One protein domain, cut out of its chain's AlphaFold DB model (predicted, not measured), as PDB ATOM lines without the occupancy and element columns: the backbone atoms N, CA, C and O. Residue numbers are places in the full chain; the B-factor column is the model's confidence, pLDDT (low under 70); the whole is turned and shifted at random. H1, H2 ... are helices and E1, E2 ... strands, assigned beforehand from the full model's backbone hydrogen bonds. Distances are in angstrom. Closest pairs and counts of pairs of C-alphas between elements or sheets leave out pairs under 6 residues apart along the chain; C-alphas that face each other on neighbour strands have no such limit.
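This is residues 53 to 222 of the 475 residues of the protein "Prepilin-type N-terminal cleavage/methylation domain-containing protein" of Desulfobacterales bacterium (UniProt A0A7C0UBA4). One long helix, H1, lies along one face of a small four-stranded sheet, over E5 and E6, while the short helices H2, H3 and H4 gather past the end of the sheet where E2 and E6 finish. A small hairpin, E3 and E4, makes a separate two-stranded sheet, and long loops fill much of the rest. The printed part has 170 residues, with four named helices and six named strands in the order H1 E1 E2 H2 H3 E3 E4 E5 E6 H4; the larger sheet has the order E1, E2, E5, E6, all antiparallel. The class is mixed, helices and strands, though under half of the residues, 72, are in named elements. The whole is compact, with a radius of gyration of the C-alphas of 15.0 A and spans of 45 by 37 by 27 A.

H1, residues 53 to 79, begins with C-alpha 53 at (137.866, 208.327, 156.226) and is 38.4 A long. E1 is residues 99 to 101, E2 residues 121 to 124 and H2 residues 126 to 129. H3, residues 136 to 144, is 12.2 A long. E3 is residues 154 to 157 and E4 residues 160 to 163. E5, residues 166 to 170, is 14.0 A long and begins with C-alpha 166 at (131.820, 180.385, 162.963). E6, residues 208 to 212, is 13.8 A long. H4, residues 214 to 220, ends with C-alpha 220 at (144.449, 176.589, 164.057).

H1 is on the sheet in two layers, a helix on one face of a sheet, at a height over the sheet of 9.3 A. On the local plane it runs along the strands, at 23 degrees to E5; its closest C-alphas to E5 are those of Leu 65 and Ile 168, 6.8 A. Within hydrogen-bond range are N 100 and O 122 at 3.0 A in the hairpin E1 and E2, N 167 and O 123 at 2.9 A between E2 and E5, and N 168 and O 210 at 2.8 A in the hairpin E5 and E6. H3 and H4 touch, closest at the C-alphas of Ala 144 and Phe 214, 5.5 A, opposite ways at a tilt of 37 degrees, only just steep. H2 and H3 touch, closest at the C-alphas of Leu 128 and Leu 140, 6.8 A. H1 and H4 are close but not clearly touching. In the hairpin E3 and E4, N 155 and O 162 are 2.9 A apart; E4 and E5 are apart. In H1, H3 and H4 every O i to N i+4 pair is within hydrogen-bond range; H2 is too short for one.

The C-alphas of Ser 134 and Thr 203, the two farthest apart, are 46.2 A apart. The printed part has no cut. The links H1 to E1, E1 to E2 and E5 to E6 are long; in the last, residues 193 to 194 form a short parallel pairing with residues 154 to 155 of E3. The mean pLDDT of the printed part is 83.1, and residues 174 to 182 are among those under 70.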
ATOM      1  N   ILE A  53     138.354 208.750 154.904       72.88
ATOM      2  CA  ILE A  53     137.866 208.327 156.226       72.88
ATOM      3  C   ILE A  53     137.196 206.953 156.127       72.88
ATOM      4  O   ILE A  53     137.453 206.093 156.968       72.88
ATOM      5  N   GLN A  54     136.373 206.725 155.100       69.62
ATOM      6  CA  GLN A  54     135.712 205.439 154.886       69.62
ATOM      7  C   GLN A  54     136.735 204.324 154.640       69.62
ATOM      8  O   GLN A  54     136.698 203.320 155.340       69.62
ATOM      9  N   SER A  55     137.714 204.525 153.754       70.62
ATOM     10  CA  SER A  55     138.795 203.555 153.516       70.62
ATOM     11  C   SER A  55     139.609 203.248 154.777       70.62
ATOM     12  O   SER A  55     139.941 202.090 155.038       70.62
ATOM     13  N   ALA A  56     139.901 204.261 155.600       69.12
ATOM     14  CA  ALA A  56     140.589 204.070 156.874       69.12
ATOM     15  C   ALA A  56     139.746 203.255 157.869       69.12
ATOM     16  O   ALA A  56     140.277 202.374 158.547       69.12
ATOM     17  N   LYS A  57     138.433 203.509 157.935       73.31
ATOM     18  CA  LYS A  57     137.512 202.738 158.777       73.31
ATOM     19  C   LYS A  57     137.342 201.302 158.293       73.31
ATOM     20  O   LYS A  57     137.459 200.410 159.117       73.31
ATOM     21  N   MET A  58     137.203 201.063 156.988       72.88
ATOM     22  CA  MET A  58     137.162 199.711 156.409       72.88
ATOM     23  C   MET A  58     138.412 198.906 156.785       72.88
ATOM     24  O   MET A  58     138.312 197.772 157.249       72.88
ATOM     25  N   LYS A  59     139.601 199.514 156.654       69.19
ATOM     26  CA  LYS A  59     140.866 198.880 157.058       69.19
ATOM     27  C   LYS A  59     140.904 198.588 158.559       69.19
ATOM     28  O   LYS A  59     141.348 197.517 158.962       69.19
ATOM     29  N   LYS A  60     140.429 199.524 159.386       71.31
ATOM     30  CA  LYS A  60     140.341 199.339 160.839       71.31
ATOM     31  C   LYS A  60     139.355 198.228 161.210       71.31
ATOM     32  O   LYS A  60     139.678 197.434 162.081       71.31
ATOM     33  N   THR A  61     138.200 198.148 160.558       79.81
ATOM     34  CA  THR A  61     137.195 197.110 160.816       79.81
ATOM     35  C   THR A  61     137.703 195.727 160.445       79.81
ATOM     36  O   THR A  61     137.549 194.818 161.248       79.81
ATOM     37  N   ARG A  62     138.396 195.561 159.310       77.94
ATOM     38  CA  ARG A  62     139.041 194.274 158.982       77.94
ATOM     39  C   ARG A  62     140.005 193.823 160.085       77.94
ATOM     40  O   ARG A  62     139.919 192.690 160.535       77.94
ATOM     41  N   ALA A  63     140.816 194.741 160.613       71.81
ATOM     42  CA  ALA A  63     141.695 194.442 161.746       71.81
ATOM     43  C   ALA A  63     140.933 194.126 163.053       71.81
ATOM     44  O   ALA A  63     141.437 193.392 163.899       71.81
ATOM     45  N   ILE A  64     139.732 194.683 163.252       76.69
ATOM     46  CA  ILE A  64     138.868 194.349 164.396       76.69
ATOM     47  C   ILE A  64     138.280 192.940 164.234       76.69
ATOM     48  O   ILE A  64     138.298 192.185 165.205       76.69
ATOM     49  N   LEU A  65     137.820 192.570 163.032       85.38
ATOM     50  CA  LEU A  65     137.322 191.224 162.726       85.38
ATOM     51  C   LEU A  65     138.414 190.166 162.946       85.38
ATOM     52  O   LEU A  65     138.180 189.194 163.655       85.38
ATOM     53  N   GLU A  66     139.631 190.406 162.446       79.81
ATOM     54  CA  GLU A  66     140.802 189.542 162.686       79.81
ATOM     55  C   GLU A  66     141.138 189.435 164.184       79.81
ATOM     56  O   GLU A  66     141.433 188.363 164.705       79.81
ATOM     57  N   LYS A  67     141.055 190.541 164.933       75.31
ATOM     58  CA  LYS A  67     141.272 190.508 166.387       75.31
ATOM     59  C   LYS A  67     140.220 189.656 167.105       75.31
ATOM     60  O   LYS A  67     140.555 188.980 168.077       75.31
ATOM     61  N   ALA A  68     138.963 189.723 166.672       86.19
ATOM     62  CA  ALA A  68     137.884 188.928 167.244       86.19
ATOM     63  C   ALA A  68     138.048 187.436 166.923       86.19
ATOM     64  O   ALA A  68     137.867 186.607 167.811       86.19
ATOM     65  N   GLU A  69     138.479 187.105 165.707       88.19
ATOM     66  CA  GLU A  69     138.853 185.748 165.307       88.19
ATOM     67  C   GLU A  69     139.937 185.161 166.222       88.19
ATOM     68  O   GLU A  69     139.719 184.111 166.823       88.19
ATOM     69  N   TYR A  70     141.055 185.866 166.427       74.12
ATOM     70  CA  TYR A  70     142.116 185.399 167.330       74.12
ATOM     71  C   TYR A  70     141.634 185.176 168.762       74.12
ATOM     72  O   TYR A  70     142.085 184.264 169.457       74.12
ATOM     73  N   ALA A  71     140.720 186.024 169.228       82.06
ATOM     74  CA  ALA A  71     140.132 185.866 170.544       82.06
ATOM     75  C   ALA A  71     139.246 184.613 170.624       82.06
ATOM     76  O   ALA A  71     139.277 183.909 171.634       82.06
ATOM     77  N   ILE A  72     138.504 184.300 169.556       93.31
ATOM     78  CA  ILE A  72     137.724 183.062 169.438       93.31
ATOM     79  C   ILE A  72     138.655 181.850 169.413       93.31
ATOM     80  O   ILE A  72     138.427 180.912 170.172       93.31
ATOM     81  N   GLU A  73     139.737 181.868 168.637       83.19
ATOM     82  CA  GLU A  73     140.724 180.778 168.626       83.19
ATOM     83  C   GLU A  73     141.341 180.545 170.008       83.19
ATOM     84  O   GLU A  73     141.399 179.408 170.482       83.19
ATOM     85  N   GLY A  74     141.734 181.620 170.699       68.44
ATOM     86  CA  GLY A  74     142.225 181.546 172.075       68.44
ATOM     87  C   GLY A  74     141.172 181.009 173.049       68.44
ATOM     88  O   GLY A  74     141.495 180.221 173.943       68.44
ATOM     89  N   TYR A  75     139.901 181.374 172.859       86.38
ATOM     90  CA  TYR A  75     138.785 180.839 173.638       86.38
ATOM     91  C   TYR A  75     138.619 179.332 173.420       86.38
ATOM     92  O   TYR A  75     138.437 178.604 174.401       86.38
ATOM     93  N   ILE A  76     138.732 178.847 172.178       89.50
ATOM     94  CA  ILE A  76     138.701 177.411 171.868       89.50
ATOM     95  C   ILE A  76     139.868 176.705 172.553       89.50
ATOM     96  O   ILE A  76     139.651 175.699 173.222       89.50
ATOM     97  N   THR A  77     141.082 177.246 172.473       78.62
ATOM     98  CA  THR A  77     142.253 176.643 173.128       78.62
ATOM     99  C   THR A  77     142.085 176.566 174.650       78.62
ATOM    100  O   THR A  77     142.529 175.606 175.278       78.62
ATOM    101  N   ALA A  78     141.413 177.545 175.261       71.25
ATOM    102  CA  ALA A  78     141.174 177.573 176.703       71.25
ATOM    103  C   ALA A  78     140.012 176.670 177.156       71.25
ATOM    104  O   ALA A  78     140.074 176.082 178.237       71.25
ATOM    105  N   ASN A  79     138.945 176.564 176.360       81.00
ATOM    106  CA  ASN A  79     137.680 175.949 176.781       81.00
ATOM    107  C   ASN A  79     137.343 174.648 176.041       81.00
ATOM    108  O   ASN A  79     136.477 173.893 176.488       81.00
ATOM    109  N   GLY A  80     138.009 174.384 174.919       87.25
ATOM    110  CA  GLY A  80     137.724 173.287 174.001       87.25
ATOM    111  C   GLY A  80     136.322 173.351 173.415       87.25
ATOM    112  O   GLY A  80     135.682 172.316 173.288       87.25
ATOM    113  N   ARG A  81     135.826 174.561 173.154       94.69
ATOM    114  CA  ARG A  81     134.536 174.834 172.513       94.69
ATOM    115  C   ARG A  81     134.534 176.230 171.909       94.69
ATOM    116  O   ARG A  81     135.291 177.088 172.363       94.69
ATOM    117  N   LEU A  82     133.649 176.467 170.952       97.88
ATOM    118  CA  LEU A  82     133.313 177.824 170.523       97.88
ATOM    119  C   LEU A  82     132.365 178.484 171.544       97.88
ATOM    120  O   LEU A  82     131.602 177.772 172.209       97.88
ATOM    121  N   PRO A  83     132.427 179.814 171.723       97.44
ATOM    122  CA  PRO A  83     131.510 180.518 172.613       97.44
ATOM    123  C   PRO A  83     130.081 180.499 172.055       97.44
ATOM    124  O   PRO A  83     129.868 180.368 170.851       97.44
ATOM    125  N   TYR A  84     129.094 180.643 172.937       97.94
ATOM    126  CA  TYR A  84     127.733 180.971 172.514       97.94
ATOM    127  C   TYR A  84     127.658 182.428 172.050       97.94
ATOM    128  O   TYR A  84     128.460 183.251 172.491       97.94
ATOM    129  N   ALA A  85     126.688 182.751 171.198       96.50
ATOM    130  CA  ALA A  85     126.412 184.138 170.836       96.50
ATOM    131  C   ALA A  85     125.744 184.899 171.994       96.50
ATOM    132  O   ALA A  85     125.094 184.297 172.851       96.50
ATOM    133  N   ASP A  86     125.912 186.218 172.009       95.00
ATOM    134  CA  ASP A  86     125.318 187.136 172.988       95.00
ATOM    135  C   ASP A  86     123.976 187.664 172.452       95.00
ATOM    136  O   ASP A  86     123.937 188.342 171.423       95.00
ATOM    137  N   SER A  87     122.861 187.334 173.105       94.19
ATOM    138  CA  SER A  87     121.529 187.744 172.637       94.19
ATOM    139  C   SER A  87     121.016 189.038 173.267       94.19
ATOM    140  O   SER A  87     120.100 189.654 172.716       94.19
ATOM    141  N   ASP A  88     121.582 189.464 174.400       91.19
ATOM    142  CA  ASP A  88     121.101 190.614 175.174       91.19
ATOM    143  C   ASP A  88     122.055 191.827 175.162       91.19
ATOM    144  O   ASP A  88     121.671 192.933 175.565       91.19
ATOM    145  N   GLY A  89     123.251 191.657 174.597       89.94
ATOM    146  CA  GLY A  89     124.254 192.690 174.370       89.94
ATOM    147  C   GLY A  89     125.119 193.014 175.587       89.94
ATOM    148  O   GLY A  89     125.792 194.060 175.584       89.94
ATOM    149  N   ASP A  90     125.103 192.176 176.627       88.75
ATOM    150  CA  ASP A  90     125.905 192.356 177.839       88.75
ATOM    151  C   ASP A  90     127.392 191.972 177.672       88.75
ATOM    152  O   ASP A  90     128.229 192.267 178.542       88.75
ATOM    153  N   GLY A  91     127.732 191.385 176.522       88.94
ATOM    154  CA  GLY A  91     129.054 190.942 176.112       88.94
ATOM    155  C   GLY A  91     129.408 189.511 176.497       88.94
ATOM    156  O   GLY A  91     130.573 189.144 176.328       88.94
ATOM    157  N   THR A  92     128.478 188.724 177.032       93.44
ATOM    158  CA  THR A  92     128.681 187.319 177.415       93.44
ATOM    159  C   THR A  92     127.791 186.386 176.600       93.44
ATOM    160  O   THR A  92     126.721 186.765 176.144       93.44
ATOM    161  N   GLY A  93     128.269 185.169 176.340       95.00
ATOM    162  CA  GLY A  93     127.542 184.206 175.518       95.00
ATOM    163  C   GLY A  93     126.382 183.552 176.270       95.00
ATOM    164  O   GLY A  93     126.572 182.974 177.345       95.00
ATOM    165  N   ASP A  94     125.199 183.541 175.657       95.56
ATOM    166  CA  ASP A  94     123.984 182.959 176.226       95.56
ATOM    167  C   ASP A  94     123.837 181.482 175.863       95.56
ATOM    168  O   ASP A  94     123.812 181.090 174.697       95.56
ATOM    169  N   THR A  95     123.688 180.618 176.866       96.12
ATOM    170  CA  THR A  95     123.596 179.170 176.620       96.12
ATOM    171  C   THR A  95     122.420 178.822 175.705       96.12
ATOM    172  O   THR A  95     121.263 179.059 176.045       96.12
ATOM    173  N   GLY A  96     122.719 178.170 174.579       94.06
ATOM    174  CA  GLY A  96     121.726 177.780 173.574       94.06
ATOM    175  C   GLY A  96     121.467 178.838 172.499       94.06
ATOM    176  O   GLY A  96     120.673 178.578 171.595       94.06
ATOM    177  N   THR A  97     122.153 179.978 172.562       95.94
ATOM    178  CA  THR A  97     122.136 181.015 171.528       95.94
ATOM    179  C   THR A  97     123.309 180.803 170.573       95.94
ATOM    180  O   THR A  97     124.472 180.814 170.977       95.94
ATOM    181  N   TYR A  98     123.005 180.594 169.292       96.00
ATOM    182  CA  TYR A  98     124.008 180.300 168.257       96.00
ATOM    183  C   TYR A  98     124.221 181.445 167.262       96.00
ATOM    184  O   TYR A  98     125.217 181.443 166.549       96.00
ATOM    185  N   PHE A  99     123.300 182.406 167.222       94.69
ATOM    186  CA  PHE A  99     123.319 183.557 166.321       94.69
ATOM    187  C   PHE A  99     122.918 184.785 167.138       94.69
ATOM    188  O   PHE A  99     121.947 184.718 167.899       94.69
ATOM    189  N   GLY A 100     123.696 185.857 167.053       92.75
ATOM    190  CA  GLY A 100     123.528 187.053 167.876       92.75
ATOM    191  C   GLY A 100     124.780 187.922 167.843       92.75
ATOM    192  O   GLY A 100     125.505 187.936 166.860       92.75
ATOM    193  N   LEU A 101     125.071 188.647 168.915       93.94
ATOM    194  CA  LEU A 101     126.232 189.533 168.988       93.94
ATOM    195  C   LEU A 101     127.510 188.789 169.390       93.94
ATOM    196  O   LEU A 101     127.481 187.722 170.012       93.94
ATOM    197  N   VAL A 102     128.658 189.385 169.058       95.88
ATOM    198  CA  VAL A 102     129.966 188.909 169.526       95.88
ATOM    199  C   VAL A 102     130.030 188.976 171.064       95.88
ATOM    200  O   VAL A 102     129.940 190.080 171.617       95.88
ATOM    201  N   PRO A 103     130.296 187.854 171.768       96.50
ATOM    202  CA  PRO A 103     130.418 187.802 173.229       96.50
ATOM    203  C   PRO A 103     131.780 188.365 173.680       96.50
ATOM    204  O   PRO A 103     132.681 187.664 174.149       96.50
ATOM    205  N   PHE A 104     131.978 189.665 173.470       92.12
ATOM    206  CA  PHE A 104     133.287 190.315 173.530       92.12
ATOM    207  C   PHE A 104     133.970 190.223 174.903       92.12
ATOM    208  O   PHE A 104     135.198 190.239 174.967       92.12
ATOM    209  N   ARG A 105     133.216 190.102 176.003       88.06
ATOM    210  CA  ARG A 105     133.784 189.956 177.354       88.06
ATOM    211  C   ARG A 105     134.309 188.548 177.592       88.06
ATOM    212  O   ARG A 105     135.394 188.423 178.159       88.06
ATOM    213  N   ASP A 106     133.596 187.525 177.127       85.38
ATOM    214  CA  ASP A 106     134.060 186.132 177.195       85.38
ATOM    215  C   ASP A 106     135.323 185.921 176.354       85.38
ATOM    216  O   ASP A 106     136.213 185.157 176.726       85.38
ATOM    217  N   LEU A 107     135.426 186.666 175.254       90.06
ATOM    218  CA  LEU A 107     136.580 186.687 174.361       90.06
ATOM    219  C   LEU A 107     137.740 187.570 174.863       90.06
ATOM    220  O   LEU A 107     138.800 187.611 174.245       90.06
ATOM    221  N   GLY A 108     137.576 188.309 175.966       84.12
ATOM    222  CA  GLY A 108     138.617 189.214 176.474       84.12
ATOM    223  C   GLY A 108     138.903 190.418 175.563       84.12
ATOM    224  O   GLY A 108     139.974 191.028 175.636       84.12
ATOM    225  N   LEU A 109     137.956 190.780 174.700       83.75
ATOM    226  CA  LEU A 109     138.021 191.953 173.838       83.75
ATOM    227  C   LEU A 109     137.588 193.211 174.605       83.75
ATOM    228  O   LEU A 109     136.748 193.184 175.501       83.75
ATOM    229  N   SER A 110     138.152 194.361 174.226       80.75
ATOM    230  CA  SER A 110     137.820 195.656 174.838       80.75
ATOM    231  C   SER A 110     136.433 196.184 174.448       80.75
ATOM    232  O   SER A 110     135.885 197.024 175.155       80.75
ATOM    233  N   SER A 111     135.904 195.742 173.306       88.44
ATOM    234  CA  SER A 111     134.536 195.983 172.839       88.44
ATOM    235  C   SER A 111     134.180 194.953 171.758       88.44
ATOM    236  O   SER A 111     135.086 194.410 171.123       88.44
ATOM    237  N   GLY A 112     132.883 194.725 171.542       86.00
ATOM    238  CA  GLY A 112     132.321 194.002 170.397       86.00
ATOM    239  C   GLY A 112     131.941 194.918 169.230       86.00
ATOM    240  O   GLY A 112     131.144 194.514 168.393       86.00
ATOM    241  N   ASP A 113     132.459 196.153 169.200       89.56
ATOM    242  CA  ASP A 113     132.112 197.150 168.184       89.56
ATOM    243  C   ASP A 113     133.151 197.259 167.061       89.56
ATOM    244  O   ASP A 113     134.361 197.139 167.287       89.56
ATOM    245  N   ASP A 114     132.679 197.602 165.867       85.31
ATOM    246  CA  ASP A 114     133.496 197.927 164.700       85.31
ATOM    247  C   ASP A 114     134.050 199.377 164.713       85.31
ATOM    248  O   ASP A 114     133.915 200.147 165.671       85.31
ATOM    249  N   ALA A 115     134.709 199.798 163.623       83.94
ATOM    250  CA  ALA A 115     135.265 201.152 163.501       83.94
ATOM    251  C   ALA A 115     134.207 202.272 163.391       83.94
ATOM    252  O   ALA A 115     134.554 203.461 163.466       83.94
ATOM    253  N   TRP A 116     132.944 201.913 163.188       82.56
ATOM    254  CA  TRP A 116     131.790 202.805 163.138       82.56
ATOM    255  C   TRP A 116     130.952 202.753 164.412       82.56
ATOM    256  O   TRP A 116     129.944 203.451 164.470       82.56
ATOM    257  N   THR A 117     131.434 202.069 165.456       84.12
ATOM    258  CA  THR A 117     130.777 201.917 166.763       84.12
ATOM    259  C   THR A 117     129.489 201.098 166.720       84.12
ATOM    260  O   THR A 117     128.647 201.233 167.604       84.12
ATOM    261  N   ASN A 118     129.348 200.236 165.713       85.12
ATOM    262  CA  ASN A 118     128.245 199.289 165.632       85.12
ATOM    263  C   ASN A 118     128.677 197.946 166.210       85.12
ATOM    264  O   ASN A 118     129.821 197.529 166.024       85.12
ATOM    265  N   ARG A 119     127.754 197.272 166.899       87.81
ATOM    266  CA  ARG A 119     127.969 195.924 167.432       87.81
ATOM    267  C   ARG A 119     128.141 194.939 166.279       87.81
ATOM    268  O   ARG A 119     127.368 194.982 165.331       87.81
ATOM    269  N   MET A 120     129.136 194.065 166.378       92.25
ATOM    270  CA  MET A 120     129.381 193.008 165.399       92.25
ATOM    271  C   MET A 120     128.500 191.787 165.677       92.25
ATOM    272  O   MET A 120     128.291 191.421 166.840       92.25
ATOM    273  N   GLU A 121     128.035 191.149 164.608       92.31
ATOM    274  CA  GLU A 121     127.279 189.901 164.661       92.31
ATOM    275  C   GLU A 121     128.219 188.693 164.711       92.31
ATOM    276  O   GLU A 121     129.350 188.734 164.218       92.31
ATOM    277  N   TYR A 122     127.744 187.620 165.330       95.25
ATOM    278  CA  TYR A 122     128.426 186.358 165.528       95.25
ATOM    279  C   TYR A 122     127.462 185.195 165.306       95.25
ATOM    280  O   TYR A 122     126.396 185.117 165.920       95.25
ATOM    281  N   GLY A 123     127.886 184.253 164.471       96.06
ATOM    282  CA  GLY A 123     127.214 182.976 164.279       96.06
ATOM    283  C   GLY A 123     128.162 181.830 164.597       96.06
ATOM    284  O   GLY A 123     129.347 181.888 164.264       96.06
ATOM    285  N   VAL A 124     127.651 180.761 165.207       97.31
ATOM    286  CA  VAL A 124     128.440 179.578 165.576       97.31
ATOM    287  C   VAL A 124     127.746 178.276 165.198       97.31
ATOM    288  O   VAL A 124     126.531 178.120 165.337       97.31
ATOM    289  N   TYR A 125     128.527 177.291 164.752       97.06
ATOM    290  CA  TYR A 125     128.026 175.937 164.541       97.06
ATOM    291  C   TYR A 125     127.669 175.287 165.880       97.06
ATOM    292  O   TYR A 125     128.536 175.032 166.720       97.06
ATOM    293  N   SER A 126     126.384 174.998 166.082       96.38
ATOM    294  CA  SER A 126     125.831 174.633 167.392       96.38
ATOM    295  C   SER A 126     126.531 173.449 168.067       96.38
ATOM    296  O   SER A 126     126.796 173.506 169.270       96.38
ATOM    297  N   ASP A 127     126.926 172.419 167.314       95.75
ATOM    298  CA  ASP A 127     127.617 171.243 167.868       95.75
ATOM    299  C   ASP A 127     128.947 171.602 168.547       95.75
ATOM    300  O   ASP A 127     129.339 170.961 169.522       95.75
ATOM    301  N   LEU A 128     129.620 172.662 168.090       96.81
ATOM    302  CA  LEU A 128     130.918 173.097 168.604       96.81
ATOM    303  C   LEU A 128     130.820 173.913 169.896       96.81
ATOM    304  O   LEU A 128     131.852 174.173 170.511       96.81
ATOM    305  N   THR A 129     129.616 174.280 170.341       96.88
ATOM    306  CA  THR A 129     129.393 175.046 171.586       96.88
ATOM    307  C   THR A 129     129.246 174.166 172.831       96.88
ATOM    308  O   THR A 129     129.391 174.637 173.954       96.88
ATOM    309  N   SER A 130     128.982 172.869 172.653       93.69
ATOM    310  CA  SER A 130     128.742 171.910 173.749       93.69
ATOM    311  C   SER A 130     129.897 170.918 173.964       93.69
ATOM    312  O   SER A 130     129.759 169.897 174.641       93.69
ATOM    313  N   THR A 131     131.054 171.227 173.384       95.88
ATOM    314  CA  THR A 131     132.286 170.432 173.428       95.88
ATOM    315  C   THR A 131     133.167 170.788 174.632       95.88
ATOM    316  O   THR A 131     132.844 171.641 175.465       95.88
ATOM    317  N   ASN A 132     134.271 170.059 174.775       91.12
ATOM    318  CA  ASN A 132     135.338 170.311 175.734       91.12
ATOM    319  C   ASN A 132     136.705 169.952 175.120       91.12
ATOM    320  O   ASN A 132     136.790 169.355 174.046       91.12
ATOM    321  N   LEU A 133     137.787 170.241 175.852       84.00
ATOM    322  CA  LEU A 133     139.173 170.056 175.391       84.00
ATOM    323  C   LEU A 133     139.499 168.639 174.889       84.00
ATOM    324  O   LEU A 133     140.418 168.475 174.096       84.00
ATOM    325  N   SER A 134     138.774 167.613 175.344       86.31
ATOM    326  CA  SER A 134     139.036 166.223 174.954       86.31
ATOM    327  C   SER A 134     138.301 165.770 173.693       86.31
ATOM    328  O   SER A 134     138.723 164.796 173.077       86.31
ATOM    329  N   ASN A 135     137.206 166.437 173.312       90.31
ATOM    330  CA  ASN A 135     136.346 165.992 172.209       90.31
ATOM    331  C   ASN A 135     136.116 167.045 171.119       90.31
ATOM    332  O   ASN A 135     135.529 166.701 170.094       90.31
ATOM    333  N   PHE A 136     136.590 168.282 171.308       91.88
ATOM    334  CA  PHE A 136     136.437 169.376 170.349       91.88
ATOM    335  C   PHE A 136     136.842 168.962 168.933       91.88
ATOM    336  O   PHE A 136     136.021 169.002 168.025       91.88
ATOM    337  N   CYS A 137     138.074 168.474 168.769       86.19
ATOM    338  CA  CYS A 137     138.617 168.092 167.468       86.19
ATOM    339  C   CYS A 137     137.824 166.972 166.787       86.19
ATOM    340  O   CYS A 137     137.585 167.028 165.586       86.19
ATOM    341  N   THR A 138     137.352 165.979 167.543       89.25
ATOM    342  CA  THR A 138     136.532 164.895 166.986       89.25
ATOM    343  C   THR A 138     135.172 165.406 166.512       89.25
ATOM    344  O   THR A 138     134.707 165.022 165.443       89.25
ATOM    345  N   VAL A 139     134.522 166.280 167.286       92.75
ATOM    346  CA  VAL A 139     133.235 166.874 166.888       92.75
ATOM    347  C   VAL A 139     133.419 167.814 165.695       92.75
ATOM    348  O   VAL A 139     132.602 167.781 164.781       92.75
ATOM    349  N   LEU A 140     134.515 168.573 165.658       89.69
ATOM    350  CA  LEU A 140     134.892 169.441 164.543       89.69
ATOM    351  C   LEU A 140     135.081 168.661 163.238       89.69
ATOM    352  O   LEU A 140     134.480 169.010 162.226       89.69
ATOM    353  N   GLN A 141     135.836 167.562 163.275       86.06
ATOM    354  CA  GLN A 141     136.062 166.688 162.116       86.06
ATOM    355  C   GLN A 141     134.767 166.002 161.642       86.06
ATOM    356  O   GLN A 141     134.517 165.879 160.442       86.06
ATOM    357  N   ASN A 142     133.894 165.601 162.572       88.06
ATOM    358  CA  ASN A 142     132.579 165.055 162.221       88.06
ATOM    359  C   ASN A 142     131.668 166.115 161.582       88.06
ATOM    360  O   ASN A 142     130.934 165.810 160.643       88.06
ATOM    361  N   ALA A 143     131.710 167.359 162.068       87.19
ATOM    362  CA  ALA A 143     130.953 168.466 161.490       87.19
ATOM    363  C   ALA A 143     131.442 168.809 160.071       87.19
ATOM    364  O   ALA A 143     130.614 169.039 159.191       87.19
ATOM    365  N   ALA A 144     132.756 168.740 159.823       80.31
ATOM    366  CA  ALA A 144     133.368 168.992 158.514       80.31
ATOM    367  C   ALA A 144     132.865 168.058 157.403       80.31
ATOM    368  O   ALA A 144     132.745 168.462 156.251       80.31
ATOM    369  N   THR A 145     132.541 166.813 157.755       81.94
ATOM    370  CA  THR A 145     132.059 165.787 156.814       81.94
ATOM    371  C   THR A 145     130.540 165.620 156.830       81.94
ATOM    372  O   THR A 145     129.985 164.832 156.059       81.94
ATOM    373  N   SER A 146     129.844 166.352 157.703       84.38
ATOM    374  CA  SER A 146     128.390 166.294 157.802       84.38
ATOM    375  C   SER A 146     127.739 167.033 156.630       84.38
ATOM    376  O   SER A 146     128.203 168.112 156.252       84.38
ATOM    377  N   PRO A 147     126.638 166.504 156.062       85.88
ATOM    378  CA  PRO A 147     125.886 167.229 155.047       85.88
ATOM    379  C   PRO A 147     125.389 168.567 155.606       85.88
ATOM    380  O   PRO A 147     125.147 168.702 156.809       85.88
ATOM    381  N   THR A 148     125.221 169.553 154.728       83.88
ATOM    382  CA  THR A 148     124.726 170.874 155.120       83.88
ATOM    383  C   THR A 148     123.343 170.770 155.767       83.88
ATOM    384  O   THR A 148     122.423 170.182 155.195       83.88
ATOM    385  N   ASP A 149     123.207 171.334 156.969       84.50
ATOM    386  CA  ASP A 149     121.955 171.399 157.731       84.50
ATOM    387  C   ASP A 149     121.520 172.859 157.800       84.50
ATOM    388  O   ASP A 149     122.212 173.690 158.380       84.50
ATOM    389  N   THR A 150     120.354 173.174 157.240       88.62
ATOM    390  CA  THR A 150     119.841 174.550 157.177       88.62
ATOM    391  C   THR A 150     119.515 175.145 158.549       88.62
ATOM    392  O   THR A 150     119.239 176.335 158.639       88.62
ATOM    393  N   ASN A 151     119.508 174.343 159.620       89.94
ATOM    394  CA  ASN A 151     119.330 174.821 160.996       89.94
ATOM    395  C   ASN A 151     120.657 175.100 161.714       89.94
ATOM    396  O   ASN A 151     120.648 175.574 162.851       89.94
ATOM    397  N   LYS A 152     121.793 174.765 161.096       92.75
ATOM    398  CA  LYS A 152     123.134 174.998 161.633       92.75
ATOM    399  C   LYS A 152     123.869 175.991 160.759       92.75
ATOM    400  O   LYS A 152     123.530 176.153 159.593       92.75
ATOM    401  N   LEU A 153     124.864 176.655 161.337       95.81
ATOM    402  CA  LEU A 153     125.576 177.725 160.659       95.81
ATOM    403  C   LEU A 153     126.117 177.285 159.291       95.81
ATOM    404  O   LEU A 153     126.912 176.346 159.198       95.81
ATOM    405  N   HIS A 154     125.730 178.020 158.257       90.19
ATOM    406  CA  HIS A 154     126.224 177.856 156.901       90.19
ATOM    407  C   HIS A 154     126.265 179.199 156.167       90.19
ATOM    408  O   HIS A 154     125.526 180.130 156.485       90.19
ATOM    409  N   ILE A 155     127.126 179.285 155.158       87.69
ATOM    410  CA  ILE A 155     127.129 180.383 154.189       87.69
ATOM    411  C   ILE A 155     126.422 179.952 152.907       87.69
ATOM    412  O   ILE A 155     126.441 178.772 152.546       87.69
ATOM    413  N   ASN A 156     125.818 180.911 152.207       84.50
ATOM    414  CA  ASN A 156     125.186 180.704 150.910       84.50
ATOM    415  C   ASN A 156     125.943 181.447 149.802       84.50
ATOM    416  O   ASN A 156     125.730 182.638 149.556       84.50
ATOM    417  N   GLN A 157     126.774 180.710 149.067       79.38
ATOM    418  CA  GLN A 157     127.477 181.222 147.898       79.38
ATOM    419  C   GLN A 157     126.680 180.904 146.627       79.38
ATOM    420  O   GLN A 157     126.794 179.830 146.034       79.38
ATOM    421  N   SER A 158     125.851 181.855 146.189       75.12
ATOM    422  CA  SER A 158     125.070 181.754 144.938       75.12
ATOM    423  C   SER A 158     124.207 180.482 144.822       75.12
ATOM    424  O   SER A 158     124.024 179.942 143.731       75.12
ATOM    425  N   GLY A 159     123.654 180.007 145.940       77.00
ATOM    426  CA  GLY A 159     122.812 178.810 146.034       77.00
ATOM    427  C   GLY A 159     123.532 177.563 146.554       77.00
ATOM    428  O   GLY A 159     122.863 176.572 146.845       77.00
ATOM    429  N   THR A 160     124.858 177.601 146.695       81.38
ATOM    430  CA  THR A 160     125.638 176.530 147.331       81.38
ATOM    431  C   THR A 160     125.727 176.795 148.827       81.38
ATOM    432  O   THR A 160     126.217 177.847 149.232       81.38
ATOM    433  N   LEU A 161     125.247 175.851 149.639       83.81
ATOM    434  CA  LEU A 161     125.268 175.966 151.096       83.81
ATOM    435  C   LEU A 161     126.476 175.225 151.674       83.81
ATOM    436  O   LEU A 161     126.581 174.005 151.515       83.81
ATOM    437  N   THR A 162     127.324 175.942 152.406       83.69
ATOM    438  CA  THR A 162     128.545 175.397 153.015       83.69
ATOM    439  C   THR A 162     128.511 175.619 154.518       83.69
ATOM    440  O   THR A 162     128.432 176.757 154.971       83.69
ATOM    441  N   ASN A 163     128.563 174.538 155.300       86.81
ATOM    442  CA  ASN A 163     128.639 174.625 156.758       86.81
ATOM    443  C   ASN A 163     129.932 175.349 157.184       86.81
ATOM    444  O   ASN A 163     131.012 175.033 156.683       86.81
ATOM    445  N   MET A 164     129.825 176.255 158.156       88.62
ATOM    446  CA  MET A 164     130.969 176.986 158.716       88.62
ATOM    447  C   MET A 164     131.075 176.730 160.216       88.62
ATOM    448  O   MET A 164     130.066 176.478 160.869       88.62
ATOM    449  N   ALA A 165     132.282 176.816 160.776       92.69
ATOM    450  CA  ALA A 165     132.506 176.682 162.212       92.69
ATOM    451  C   ALA A 165     132.010 177.923 162.969       92.69
ATOM    452  O   ALA A 165     131.286 177.795 163.959       92.69
ATOM    453  N   PHE A 166     132.367 179.114 162.487       97.12
ATOM    454  CA  PHE A 166     131.820 180.385 162.963       97.12
ATOM    455  C   PHE A 166     131.904 181.480 161.893       97.12
ATOM    456  O   PHE A 166     132.678 181.381 160.936       97.12
ATOM    457  N   VAL A 167     131.118 182.540 162.085       95.62
ATOM    458  CA  VAL A 167     131.152 183.778 161.298       95.62
ATOM    459  C   VAL A 167     131.174 184.995 162.219       95.62
ATOM    460  O   VAL A 167     130.650 184.947 163.332       95.62
ATOM    461  N   ILE A 168     131.776 186.084 161.750       95.19
ATOM    462  CA  ILE A 168     131.754 187.401 162.392       95.19
ATOM    463  C   ILE A 168     131.418 188.434 161.322       95.19
ATOM    464  O   ILE A 168     132.068 188.445 160.273       95.19
ATOM    465  N   VAL A 169     130.450 189.311 161.578       92.69
ATOM    466  CA  VAL A 169     130.001 190.319 160.606       92.69
ATOM    467  C   VAL A 169     130.023 191.721 161.212       92.69
ATOM    468  O   VAL A 169     129.615 191.939 162.350       92.69
ATOM    469  N   SER A 170     130.484 192.696 160.433       90.25
ATOM    470  CA  SER A 170     130.274 194.128 160.654       90.25
ATOM    471  C   SER A 170     129.396 194.664 159.529       90.25
ATOM    472  O   SER A 170     129.763 194.523 158.365       90.25
ATOM    473  N   GLY A 171     128.296 195.335 159.875       80.88
ATOM    474  CA  GLY A 171     127.368 195.959 158.918       80.88
ATOM    475  C   GLY A 171     127.896 197.239 158.249       80.88
ATOM    476  O   GLY A 171     127.141 198.107 157.841       80.88
ATOM    477  N   GLY A 172     129.217 197.441 158.224       79.25
ATOM    478  CA  GLY A 172     129.821 198.482 157.398       79.25
ATOM    479  C   GLY A 172     129.545 199.922 157.843       79.25
ATOM    480  O   GLY A 172     129.678 200.291 159.011       79.25
ATOM    481  N   ALA A 173     129.315 200.815 156.880       70.31
ATOM    482  CA  ALA A 173     129.236 202.252 157.134       70.31
ATOM    483  C   ALA A 173     127.796 202.756 157.270       70.31
ATOM    484  O   ALA A 173     127.609 203.852 157.824       70.31
ATOM    485  N   LYS A 174     126.813 202.034 156.718       64.75
ATOM    486  CA  LYS A 174     125.408 202.447 156.630       64.75
ATOM    487  C   LYS A 174     124.496 201.230 156.448       64.75
ATOM    488  O   LYS A 174     124.834 200.351 155.690       64.75
ATOM    489  N   ASP A 175     123.282 201.323 156.981       63.41
ATOM    490  CA  ASP A 175     122.128 200.540 156.513       63.41
ATOM    491  C   ASP A 175     121.762 201.028 155.092       63.41
ATOM    492  O   ASP A 175     121.212 202.132 154.936       63.41
ATOM    493  N   LEU A 176     122.219 200.319 154.049       58.56
ATOM    494  CA  LEU A 176     122.157 200.792 152.657       58.56
ATOM    495  C   LEU A 176     120.887 200.364 151.924       58.56
ATOM    496  O   LEU A 176     120.468 201.074 151.001       58.56
ATOM    497  N   ASP A 177     120.275 199.249 152.314       54.19
ATOM    498  CA  ASP A 177     119.039 198.760 151.701       54.19
ATOM    499  C   ASP A 177     117.759 199.165 152.470       54.19
ATOM    500  O   ASP A 177     116.673 199.200 151.876       54.19
ATOM    501  N   GLY A 178     117.879 199.606 153.731       54.97
ATOM    502  CA  GLY A 178     116.766 200.079 154.561       54.97
ATOM    503  C   GLY A 178     115.824 198.967 155.029       54.97
ATOM    504  O   GLY A 178     114.695 199.254 155.453       54.97
ATOM    505  N   THR A 179     116.247 197.711 154.916       50.88
ATOM    506  CA  THR A 179     115.520 196.491 155.271       50.88
ATOM    507  C   THR A 179     116.411 195.594 156.137       50.88
ATOM    508  O   THR A 179     117.618 195.624 156.032       50.88
ATOM    509  N   ASN A 180     115.834 194.824 157.067       48.56
ATOM    510  CA  ASN A 180     116.577 193.951 158.001       48.56
ATOM    511  C   ASN A 180     117.595 194.631 158.949       48.56
ATOM    512  O   ASN A 180     118.205 193.965 159.780       48.56
ATOM    513  N   GLY A 181     117.660 195.963 158.965       61.69
ATOM    514  CA  GLY A 181     118.455 196.720 159.929       61.69
ATOM    515  C   GLY A 181     119.836 197.057 159.380       61.69
ATOM    516  O   GLY A 181     120.001 197.277 158.196       61.69
ATOM    517  N   PHE A 182     120.826 197.163 160.262       68.62
ATOM    518  CA  PHE A 182     122.157 197.667 159.912       68.62
ATOM    519  C   PHE A 182     123.025 196.689 159.093       68.62
ATOM    520  O   PHE A 182     124.054 197.107 158.581       68.62
ATOM    521  N   PHE A 183     122.638 195.417 158.993       74.12
ATOM    522  CA  PHE A 183     123.361 194.387 158.246       74.12
ATOM    523  C   PHE A 183     122.629 194.086 156.938       74.12
ATOM    524  O   PHE A 183     121.432 193.785 156.959       74.12
ATOM    525  N   ASP A 184     123.346 194.151 155.820       69.38
ATOM    526  CA  ASP A 184     122.768 194.005 154.487       69.38
ATOM    527  C   ASP A 184     122.650 192.521 154.068       69.38
ATOM    528  O   ASP A 184     123.478 191.657 154.374       69.38
ATOM    529  N   GLY A 185     121.643 192.200 153.252       79.69
ATOM    530  CA  GLY A 185     121.498 190.857 152.679       79.69
ATOM    531  C   GLY A 185     121.054 189.795 153.691       79.69
ATOM    532  O   GLY A 185     119.999 189.931 154.305       79.69
ATOM    533  N   ARG A 186     121.793 188.680 153.785       82.44
ATOM    534  CA  ARG A 186     121.458 187.543 154.674       82.44
ATOM    535  C   ARG A 186     122.014 187.699 156.083       82.44
ATOM    536  O   ARG A 186     121.601 186.983 156.984       82.44
ATOM    537  N   ASN A 187     122.932 188.638 156.272       81.94
ATOM    538  CA  ASN A 187     123.665 188.778 157.519       81.94
ATOM    539  C   ASN A 187     122.877 189.494 158.625       81.94
ATOM    540  O   ASN A 187     123.439 189.672 159.690       81.94
ATOM    541  N   GLY A 188     121.635 189.938 158.383       67.31
ATOM    542  CA  GLY A 188     120.822 190.690 159.356       67.31
ATOM    543  C   GLY A 188     119.652 189.922 159.973       67.31
ATOM    544  O   GLY A 188     118.870 190.490 160.739       67.31
ATOM    545  N   ASP A 189     119.494 188.637 159.646       70.56
ATOM    546  CA  ASP A 189     118.283 187.877 159.974       70.56
ATOM    547  C   ASP A 189     118.397 187.032 161.265       70.56
ATOM    548  O   ASP A 189     117.454 186.299 161.588       70.56
ATOM    549  N   ASN A 190     119.511 187.125 162.017       75.62
ATOM    550  CA  ASN A 190     119.794 186.342 163.242       75.62
ATOM    551  C   ASN A 190     119.445 184.847 163.086       75.62
ATOM    552  O   ASN A 190     118.785 184.233 163.935       75.62
ATOM    553  N   ASN A 191     119.830 184.259 161.955       86.56
ATOM    554  CA  ASN A 191     119.501 182.887 161.592       86.56
ATOM    555  C   ASN A 191     120.769 182.111 161.197       86.56
ATOM    556  O   ASN A 191     121.888 182.572 161.384       86.56
ATOM    557  N   ALA A 192     120.591 180.889 160.703       91.31
ATOM    558  CA  ALA A 192     121.698 179.999 160.382       91.31
ATOM    559  C   ALA A 192     122.394 180.286 159.039       91.31
ATOM    560  O   ALA A 192     123.433 179.680 158.776       91.31
ATOM    561  N   GLU A 193     121.827 181.148 158.196       92.12
ATOM    562  CA  GLU A 193     122.256 181.396 156.822       92.12
ATOM    563  C   GLU A 193     122.917 182.774 156.704       92.12
ATOM    564  O   GLU A 193     122.262 183.799 156.848       92.12
ATOM    565  N   TYR A 194     124.204 182.795 156.364       91.00
ATOM    566  CA  TYR A 194     124.965 184.024 156.128       91.00
ATOM    567  C   TYR A 194     125.367 184.155 154.655       91.00
ATOM    568  O   TYR A 194     125.350 183.183 153.890       91.00
ATOM    569  N   ASP A 195     125.710 185.369 154.229       86.38
ATOM    570  CA  ASP A 195     126.259 185.591 152.893       86.38
ATOM    571  C   ASP A 195     127.688 185.025 152.761       86.38
ATOM    572  O   ASP A 195     128.296 184.524 153.704       86.38
ATOM    573  N   ASP A 196     128.213 185.038 151.540       77.44
ATOM    574  CA  ASP A 196     129.587 184.635 151.257       77.44
ATOM    575  C   ASP A 196     130.601 185.715 151.702       77.44
ATOM    576  O   ASP A 196     130.366 186.900 151.436       77.44
ATOM    577  N   PRO A 197     131.741 185.349 152.325       75.44
ATOM    578  CA  PRO A 197     132.724 186.322 152.806       75.44
ATOM    579  C   PRO A 197     133.418 187.139 151.717       75.44
ATOM    580  O   PRO A 197     133.868 188.256 151.989       75.44
ATOM    581  N   ASP A 198     133.442 186.639 150.485       73.19
ATOM    582  CA  ASP A 198     133.995 187.314 149.315       73.19
ATOM    583  C   ASP A 198     132.912 188.011 148.475       73.19
ATOM    584  O   ASP A 198     133.178 188.495 147.365       73.19
ATOM    585  N   LYS A 199     131.677 188.124 148.992       74.38
ATOM    586  CA  LYS A 199     130.590 188.847 148.321       74.38
ATOM    587  C   LYS A 199     131.016 190.282 148.010       74.38
ATOM    588  O   LYS A 199     131.459 191.052 148.863       74.38
ATOM    589  N   THR A 200     130.872 190.660 146.742       70.38
ATOM    590  CA  THR A 200     131.361 191.948 146.246       70.38
ATOM    591  C   THR A 200     130.591 193.114 146.862       70.38
ATOM    592  O   THR A 200     129.389 193.267 146.610       70.38
ATOM    593  N   ILE A 201     131.319 193.972 147.579       71.56
ATOM    594  CA  ILE A 201     130.815 195.234 148.125       71.56
ATOM    595  C   ILE A 201     130.279 196.103 146.988       71.56
ATOM    596  O   ILE A 201     130.956 196.330 145.980       71.56
ATOM    597  N   ASN A 202     129.058 196.597 147.149       69.94
ATOM    598  CA  ASN A 202     128.387 197.414 146.152       69.94
ATOM    599  C   ASN A 202     127.472 198.455 146.817       69.94
ATOM    600  O   ASN A 202     127.583 198.743 148.002       69.94
ATOM    601  N   THR A 203     126.600 199.089 146.036       66.88
ATOM    602  CA  THR A 203     125.730 200.168 146.525       66.88
ATOM    603  C   THR A 203     124.614 199.715 147.472       66.88
ATOM    604  O   THR A 203     123.943 200.579 148.022       66.88
ATOM    605  N   THR A 204     124.390 198.409 147.615       70.38
ATOM    606  CA  THR A 204     123.348 197.784 148.448       70.38
ATOM    607  C   THR A 204     123.909 196.643 149.312       70.38
ATOM    608  O   THR A 204     123.161 195.745 149.678       70.38
ATOM    609  N   TYR A 205     125.232 196.574 149.474       73.81
ATOM    610  CA  TYR A 205     125.904 195.597 150.331       73.81
ATOM    611  C   TYR A 205     127.259 196.174 150.730       73.81
ATOM    612  O   TYR A 205     128.163 196.231 149.883       73.81
ATOM    613  N   ASP A 206     127.398 196.635 151.969       73.69
ATOM    614  CA  ASP A 206     128.673 197.130 152.511       73.69
ATOM    615  C   ASP A 206     129.211 196.356 153.723       73.69
ATOM    616  O   ASP A 206     130.277 196.710 154.247       73.69
ATOM    617  N   ASP A 207     128.553 195.250 154.067       83.06
ATOM    618  CA  ASP A 207     128.979 194.322 155.103       83.06
ATOM    619  C   ASP A 207     130.400 193.793 154.879       83.06
ATOM    620  O   ASP A 207     130.821 193.388 153.787       83.06
ATOM    621  N   LEU A 208     131.142 193.750 155.979       83.50
ATOM    622  CA  LEU A 208     132.432 193.097 156.091       83.50
ATOM    623  C   LEU A 208     132.263 191.872 156.969       83.50
ATOM    624  O   LEU A 208     131.965 192.005 158.155       83.50
ATOM    625  N   MET A 209     132.520 190.695 156.416       86.31
ATOM    626  CA  MET A 209     132.414 189.459 157.174       86.31
ATOM    627  C   MET A 209     133.681 188.621 157.104       86.31
ATOM    628  O   MET A 209     134.490 188.718 156.181       86.31
ATOM    629  N   LEU A 210     133.821 187.787 158.119       86.44
ATOM    630  CA  LEU A 210     134.837 186.768 158.245       86.44
ATOM    631  C   LEU A 210     134.116 185.463 158.550       86.44
ATOM    632  O   LEU A 210     133.319 185.402 159.481       86.44
ATOM    633  N   ALA A 211     134.397 184.429 157.771       84.69
ATOM    634  CA  ALA A 211     133.876 183.093 158.002       84.69
ATOM    635  C   ALA A 211     135.050 182.128 158.137       84.69
ATOM    636  O   ALA A 211     136.038 182.249 157.408       84.69
ATOM    637  N   ARG A 212     134.949 181.189 159.078       85.69
ATOM    638  CA  ARG A 212     135.929 180.112 159.236       85.69
ATOM    639  C   ARG A 212     135.275 178.765 159.056       85.69
ATOM    640  O   ARG A 212     134.288 178.439 159.715       85.69
ATOM    641  N   SER A 213     135.831 177.996 158.138       83.00
ATOM    642  CA  SER A 213     135.493 176.602 157.897       83.00
ATOM    643  C   SER A 213     135.992 175.723 159.043       83.00
ATOM    644  O   SER A 213     136.825 176.119 159.863       83.00
ATOM    645  N   PHE A 214     135.501 174.488 159.100       82.19
ATOM    646  CA  PHE A 214     135.986 173.518 160.081       82.19
ATOM    647  C   PHE A 214     137.462 173.169 159.885       82.19
ATOM    648  O   PHE A 214     138.153 172.941 160.874       82.19
ATOM    649  N   ASN A 215     137.948 173.169 158.642       68.62
ATOM    650  CA  ASN A 215     139.334 172.835 158.320       68.62
ATOM    651  C   ASN A 215     140.292 173.930 158.804       68.62
ATOM    652  O   ASN A 215     141.288 173.622 159.455       68.62
ATOM    653  N   GLU A 216     139.942 175.203 158.601       70.75
ATOM    654  CA  GLU A 216     140.721 176.332 159.130       70.75
ATOM    655  C   GLU A 216     140.807 176.286 160.663       70.75
ATOM    656  O   GLU A 216     141.891 176.413 161.231       70.75
ATOM    657  N   VAL A 217     139.686 176.011 161.344       75.38
ATOM    658  CA  VAL A 217     139.675 175.858 162.811       75.38
ATOM    659  C   VAL A 217     140.456 174.616 163.256       75.38
ATOM    660  O   VAL A 217     141.126 174.648 164.286       75.38
ATOM    661  N   SER A 218     140.406 173.526 162.486       72.44
ATOM    662  CA  SER A 218     141.144 172.288 162.767       72.44
ATOM    663  C   SER A 218     142.654 172.523 162.710       72.44
ATOM    664  O   SER A 218     143.371 172.113 163.629       72.44
ATOM    665  N   GLY A 219     143.123 173.247 161.688       62.41
ATOM    666  CA  GLY A 219     144.516 173.670 161.553       62.41
ATOM    667  C   GLY A 219     144.949 174.595 162.692       62.41
ATOM    668  O   GLY A 219     145.935 174.311 163.376       62.41
ATOM    669  N   ALA A 220     144.161 175.638 162.980       62.38
ATOM    670  CA  ALA A 220     144.449 176.589 164.057       62.38
ATOM    671  C   ALA A 220     144.546 175.917 165.439       62.38
ATOM    672  O   ALA A 220     145.403 176.263 166.252       62.38
ATOM    673  N   GLN A 221     143.702 174.915 165.706       72.69
ATOM    674  CA  GLN A 221     143.688 174.184 166.980       72.69
ATOM    675  C   GLN A 221     144.619 172.965 167.009       72.69
ATOM    676  O   GLN A 221     144.643 172.249 168.012       72.69
ATOM    677  N   ARG A 222     145.400 172.728 165.944       69.44
ATOM    678  CA  ARG A 222     146.288 171.560 165.801       69.44
ATOM    679  C   ARG A 222     145.562 170.258 166.114       69.44
ATOM    680  O   ARG A 222     146.089 169.396 166.822       69.44
TER     681      ARG A 222